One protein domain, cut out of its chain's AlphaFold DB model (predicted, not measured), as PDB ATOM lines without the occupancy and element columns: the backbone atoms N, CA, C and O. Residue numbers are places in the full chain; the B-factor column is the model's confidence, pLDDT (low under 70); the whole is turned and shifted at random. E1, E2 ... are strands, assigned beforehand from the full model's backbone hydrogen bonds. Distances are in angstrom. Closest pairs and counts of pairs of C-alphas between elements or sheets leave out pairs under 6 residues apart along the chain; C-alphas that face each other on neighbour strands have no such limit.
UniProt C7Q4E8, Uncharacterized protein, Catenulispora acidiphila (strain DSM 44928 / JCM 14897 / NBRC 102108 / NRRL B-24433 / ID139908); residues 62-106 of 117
ATOM      1  N   CYS A  62     124.977 103.261 -10.812       84.44
ATOM      2  CA  CYS A  62     124.219 104.477 -11.043       84.44
ATOM      3  C   CYS A  62     123.875 105.129  -9.690       84.44
ATOM      4  O   CYS A  62     123.977 104.521  -8.620       84.44
ATOM      5  N   SER A  63     123.514 106.414  -9.703       83.31
ATOM      6  CA  SER A  63     123.184 107.146  -8.473       83.31
ATOM      7  C   SER A  63     121.814 106.787  -7.892       83.31
ATOM      8  O   SER A  63     121.497 107.239  -6.795       83.31
ATOM      9  N   SER A  64     121.000 106.012  -8.613       85.00
ATOM     10  CA  SER A  64     119.684 105.571  -8.161       85.00
ATOM     11  C   SER A  64     119.814 104.566  -7.023       85.00
ATOM     12  O   SER A  64     120.583 103.600  -7.095       85.00
ATOM     13  N   LEU A  65     119.034 104.817  -5.978       84.31
ATOM     14  CA  LEU A  65     118.914 103.982  -4.797       84.31
ATOM     15  C   LEU A  65     117.486 103.467  -4.700       84.31
ATOM     16  O   LEU A  65     116.534 104.185  -5.018       84.31
ATOM     17  N   TYR A  66     117.350 102.240  -4.222       83.44
ATOM     18  CA  TYR A  66     116.070 101.622  -3.946       83.44
ATOM     19  C   TYR A  66     116.070 101.004  -2.559       83.44
ATOM     20  O   TYR A  66     116.974 100.258  -2.192       83.44
ATOM     21  N   ARG A  67     115.035 101.325  -1.786       83.56
ATOM     22  CA  ARG A  67     114.815 100.773  -0.453       83.56
ATOM     23  C   ARG A  67     113.416 100.169  -0.407       83.56
ATOM     24  O   ARG A  67     112.442 100.920  -0.301       83.56
ATOM     25  N   PRO A  68     113.282  98.840  -0.513       75.69
ATOM     26  CA  PRO A  68     111.981  98.208  -0.519       75.69
ATOM     27  C   PRO A  68     111.289  98.355   0.842       75.69
ATOM     28  O   PRO A  68     111.907  98.233   1.902       75.69
ATOM     29  N   THR A  69     109.976  98.594   0.820       79.00
ATOM     30  CA  THR A  69     109.146  98.583   2.036       79.00
ATOM     31  C   THR A  69     108.522  97.206   2.240       79.00
ATOM     32  O   THR A  69     108.358  96.443   1.287       79.00
ATOM     33  N   ARG A  70     108.035  96.923   3.458       75.38
ATOM     34  CA  ARG A  70     107.264  95.697   3.761       75.38
ATOM     35  C   ARG A  70     106.078  95.440   2.827       75.38
ATOM     36  O   ARG A  70     105.584  94.323   2.777       75.38
ATOM     37  N   ARG A  71     105.579  96.466   2.134       71.62
ATOM     38  CA  ARG A  71     104.423  96.355   1.241       71.62
ATOM     39  C   ARG A  71     104.780  95.790  -0.137       71.62
ATOM     40  O   ARG A  71     103.898  95.251  -0.793       71.62
ATOM     41  N   CYS A  72     106.023  95.956  -0.585       64.12
ATOM     42  CA  CYS A  72     106.424  95.702  -1.969       64.12
ATOM     43  C   CYS A  72     107.578  94.701  -2.126       64.12
ATOM     44  O   CYS A  72     107.987  94.465  -3.256       64.12
ATOM     45  N   ALA A  73     108.073  94.092  -1.044       66.81
ATOM     46  CA  ALA A  73     109.203  93.165  -1.108       66.81
ATOM     47  C   ALA A  73     109.087  91.967  -0.161       66.81
ATOM     48  O   ALA A  73     108.345  91.997   0.824       66.81
ATOM     49  N   ASN A  74     109.875  90.925  -0.458       71.12
ATOM     50  CA  ASN A  74     110.169  89.836   0.475       71.12
ATOM     51  C   ASN A  74     110.720  90.445   1.786       71.12
ATOM     52  O   ASN A  74     111.593  91.314   1.702       71.12
ATOM     53  N   PRO A  75     110.232  90.023   2.973       75.25
ATOM     54  CA  PRO A  75     110.737  90.462   4.276       75.25
ATOM     55  C   PRO A  75     112.263  90.550   4.414       75.25
ATOM     56  O   PRO A  75     112.735  91.414   5.145       75.25
ATOM     57  N   GLU A  76     113.019  89.704   3.714       70.94
ATOM     58  CA  GLU A  76     114.490  89.676   3.747       70.94
ATOM     59  C   GLU A  76     115.158  90.861   3.026       70.94
ATOM     60  O   GLU A  76     116.290  91.211   3.343       70.94
ATOM     61  N   HIS A  77     114.455  91.515   2.095       70.56
ATOM     62  CA  HIS A  77     114.954  92.681   1.352       70.56
ATOM     63  C   HIS A  77     114.439  94.012   1.917       70.56
ATOM     64  O   HIS A  77     114.854  95.088   1.488       70.56
ATOM     65  N   VAL A  78     113.508  93.970   2.873       77.75
ATOM     66  CA  VAL A  78     112.948  95.174   3.490       77.75
ATOM     67  C   VAL A  78     114.031  95.920   4.264       77.75
ATOM     68  O   VAL A  78     114.829  95.311   4.967       77.75
ATOM     69  N   ASP A  79     114.019  97.252   4.172       73.31
ATOM     70  CA  ASP A  79     114.960  98.143   4.868       73.31
ATOM     71  C   ASP A  79     116.435  98.013   4.448       73.31
ATOM     72  O   ASP A  79     117.290  98.702   5.008       73.31
ATOM     73  N   VAL A  80     116.725  97.223   3.413       77.50
ATOM     74  CA  VAL A  80     118.036  97.158   2.762       77.50
ATOM     75  C   VAL A  80     118.087  98.186   1.629       77.50
ATOM     76  O   VAL A  80     117.134  98.336   0.864       77.50
ATOM     77  N   GLU A  81     119.189  98.931   1.534       82.31
ATOM     78  CA  GLU A  81     119.432  99.850   0.421       82.31
ATOM     79  C   GLU A  81     120.151  99.117  -0.714       82.31
ATOM     80  O   GLU A  81     121.239  98.572  -0.533       82.31
ATOM     81  N   TYR A  82     119.546  99.147  -1.897       83.50
ATOM     82  CA  TYR A  82     120.104  98.615  -3.129       83.50
ATOM     83  C   TYR A  82     120.518  99.760  -4.038       83.50
ATOM     84  O   TYR A  82     119.790 100.739  -4.215       83.50
ATOM     85  N   ARG A  83     121.689  99.619  -4.654       86.25
ATOM     86  CA  ARG A  83     122.200 100.558  -5.650       86.25
ATOM     87  C   ARG A  83     122.155  99.926  -7.027       86.25
ATOM     88  O   ARG A  83     122.476  98.748  -7.171       86.25
ATOM     89  N   CYS A  84     121.746 100.699  -8.025       86.69
ATOM     90  CA  CYS A  84     121.625 100.181  -9.379       86.69
ATOM     91  C   CYS A  84     122.988  99.947 -10.041       86.69
ATOM     92  O   CYS A  84     123.907 100.754  -9.887       86.69
ATOM     93  N   TRP A  85     123.096  98.851 -10.788       86.94
ATOM     94  CA  TRP A  85     124.261  98.521 -11.607       86.94
ATOM     95  C   TRP A  85     124.130  99.167 -12.992       86.94
ATOM     96  O   TRP A  85     123.073  99.084 -13.600       86.94
ATOM     97  N   GLN A  86     125.188  99.816 -13.491       84.31
ATOM     98  CA  GLN A  86     125.310 100.355 -14.858       84.31
ATOM     99  C   GLN A  86     125.948  99.322 -15.795       84.31
ATOM    100  O   GLN A  86     126.989  99.569 -16.409       84.31
ATOM    101  N   ASP A  87     125.333  98.153 -15.886       81.50
ATOM    102  CA  ASP A  87     125.673  97.136 -16.877       81.50
ATOM    103  C   ASP A  87     124.678  97.182 -18.059       81.50
ATOM    104  O   ASP A  87     123.957  98.164 -18.255       81.50
ATOM    105  N   ALA A  88     124.631  96.118 -18.866       80.25
ATOM    106  CA  ALA A  88     123.713  96.011 -20.000       80.25
ATOM    107  C   ALA A  88     122.217  96.018 -19.612       80.25
ATOM    108  O   ALA A  88     121.377  96.269 -20.477       80.25
ATOM    109  N   GLY A  89     121.878  95.748 -18.348       76.81
ATOM    110  CA  GLY A  89     120.519  95.815 -17.814       76.81
ATOM    111  C   GLY A  89     120.067  97.228 -17.431       76.81
ATOM    112  O   GLY A  89     118.879  97.444 -17.218       76.81
ATOM    113  N   HIS A  90     120.975  98.208 -17.368       82.69
ATOM    114  CA  HIS A  90     120.625  99.601 -17.084       82.69
ATOM    115  C   HIS A  90     120.105 100.315 -18.338       82.69
ATOM    116  O   HIS A  90     120.879 100.663 -19.234       82.69
ATOM    117  N   LEU A  91     118.795 100.572 -18.396       84.06
ATOM    118  CA  LEU A  91     118.131 101.120 -19.584       84.06
ATOM    119  C   LEU A  91     117.429 102.450 -19.278       84.06
ATOM    120  O   LEU A  91     116.217 102.524 -19.084       84.06
ATOM    121  N   GLY A  92     118.199 103.539 -19.291       85.00
ATOM    122  CA  GLY A  92     117.668 104.888 -19.082       85.00
ATOM    123  C   GLY A  92     117.166 105.089 -17.650       85.00
ATOM    124  O   GLY A  92     117.970 105.147 -16.725       85.00
ATOM    125  N   ASP A  93     115.849 105.215 -17.481       85.88
ATOM    126  CA  ASP A  93     115.197 105.342 -16.168       85.88
ATOM    127  C   ASP A  93     114.813 103.987 -15.542       85.88
ATOM    128  O   ASP A  93     114.231 103.971 -14.458       85.88
ATOM    129  N   ASP A  94     115.115 102.871 -16.214       88.00
ATOM    130  CA  ASP A  94     114.910 101.512 -15.709       88.00
ATOM    131  C   ASP A  94     116.163 101.051 -14.952       88.00
ATOM    132  O   ASP A  94     117.208 100.731 -15.533       88.00
ATOM    133  N   HIS A  95     116.079 101.111 -13.625       89.31
ATOM    134  CA  HIS A  95     117.167 100.789 -12.712       89.31
ATOM    135  C   HIS A  95     117.030  99.357 -12.227       89.31
ATOM    136  O   HIS A  95     115.939  98.908 -11.900       89.31
ATOM    137  N   HIS A  96     118.140  98.643 -12.104       87.94
ATOM    138  CA  HIS A  96     118.118  97.267 -11.623       87.94
ATOM    139  C   HIS A  96     119.293  96.986 -10.697       87.94
ATOM    140  O   HIS A  96     120.318  97.673 -10.726       87.94
ATOM    141  N   ASN A  97     119.124  95.973  -9.859       85.00
ATOM    142  CA  ASN A  97     120.177  95.396  -9.049       85.00
ATOM    143  C   ASN A  97     120.022  93.871  -9.146       85.00
ATOM    144  O   ASN A  97     118.907  93.389  -8.947       85.00
ATOM    145  N   PRO A  98     121.096  93.123  -9.433       79.69
ATOM    146  CA  PRO A  98     121.041  91.668  -9.598       79.69
ATOM    147  C   PRO A  98     120.545  90.909  -8.357       79.69
ATOM    148  O   PRO A  98     120.019  89.801  -8.474       79.69
ATOM    149  N   ASP A  99     120.660  91.510  -7.170       76.06
ATOM    150  CA  ASP A  99     120.136  90.966  -5.914       76.06
ATOM    151  C   ASP A  99     118.603  91.089  -5.812       76.06
ATOM    152  O   ASP A  99     117.998  90.554  -4.883       76.06
ATOM    153  N   LEU A 100     117.959  91.795  -6.750       77.25
ATOM    154  CA  LEU A 100     116.514  91.979  -6.823       77.25
ATOM    155  C   LEU A 100     115.930  91.247  -8.036       77.25
ATOM    156  O   LEU A 100     116.513  91.177  -9.113       77.25
ATOM    157  N   PHE A 101     114.718  90.713  -7.874       76.19
ATOM    158  CA  PHE A 101     113.999  90.044  -8.966       76.19
ATOM    159  C   PHE A 101     113.373  91.034  -9.971       76.19
ATOM    160  O   PHE A 101     112.903  90.626 -11.029       76.19
ATOM    161  N   TYR A 102     113.323  92.323  -9.642       77.75
ATOM    162  CA  TYR A 102     112.614  93.345 -10.405       77.75
ATOM    163  C   TYR A 102     113.454  94.617 -10.542       77.75
ATOM    164  O   TYR A 102     114.323  94.896  -9.713       77.75
ATOM    165  N   SER A 103     113.168  95.389 -11.588       85.62
ATOM    166  CA  SER A 103     113.700  96.731 -11.785       85.62
ATOM    167  C   SER A 103     112.804  97.785 -11.126       85.62
ATOM    168  O   SER A 103     111.668  97.504 -10.737       85.62
ATOM    169  N   TRP A 104     113.319  98.999 -10.953       87.69
ATOM    170  CA  TRP A 104     112.579 100.140 -10.425       87.69
ATOM    171  C   TRP A 104     112.828 101.378 -11.269       87.69
ATOM    172  O   TRP A 104     113.895 101.564 -11.851       87.69
ATOM    173  N   THR A 105     111.859 102.282 -11.270       85.88
ATOM    174  CA  THR A 105     112.019 103.589 -11.906       85.88
ATOM    175  C   THR A 105     112.333 104.676 -10.886       85.88
ATOM    176  O   THR A 105     112.045 104.556  -9.693       85.88
ATOM    177  N   THR A 106     112.900 105.794 -11.340       70.50
ATOM    178  CA  THR A 106     113.213 106.955 -10.482       70.50
ATOM    179  C   THR A 106     111.966 107.525  -9.776       70.50
ATOM    180  O   THR A 106     112.077 108.153  -8.727       70.50
TER     181      THR A 106
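This is residues 62 to 106 of the 117 residues of an uncharacterized protein of Catenulispora acidiphila (strain DSM 44928 / JCM 14897 / NBRC 102108 / NRRL B-24433 / ID139908) (UniProt C7Q4E8). This domain has little regular structure: a small two-strand hairpin, E1 and E2, with long loops making both ends of an elongated shape. The loop of residues 67 to 81 reaches to one end, and residues 86 to 106 turn at the other end and fold back beside the hairpin. The printed part has 45 residues, with no named helix and two strands, E1 then E2, in an antiparallel sheet; its class is all strand, with 9 residues in named elements. It is compact, with a radius of gyration of the C-alphas of 10.1 A, and spans 28 by 16 by 13 A.

E1, residues 62 to 66, and E2, residues 82 to 85, form an antiparallel hairpin at 146 degrees between directions. N 62 and O 84, 2.9 A apart, and N 82 and O 66, 2.8 A apart, are within hydrogen-bond range. Residues 94 to 95 pair antiparallel with 104 to 105.

E1 runs 11.2 A from C-alpha 62 at (124.219, 104.477, -11.043). E2 runs 9.4 A to C-alpha 85 at (124.261, 98.521, -11.607).

The C-alphas of Arg 70 and Ala 88 are the two farthest apart, at 28.9 A. The link from E1 to E2 is long, 15 residues. The printed part has no cut. In this predicted model residues 72 to 73 have pLDDT under 70.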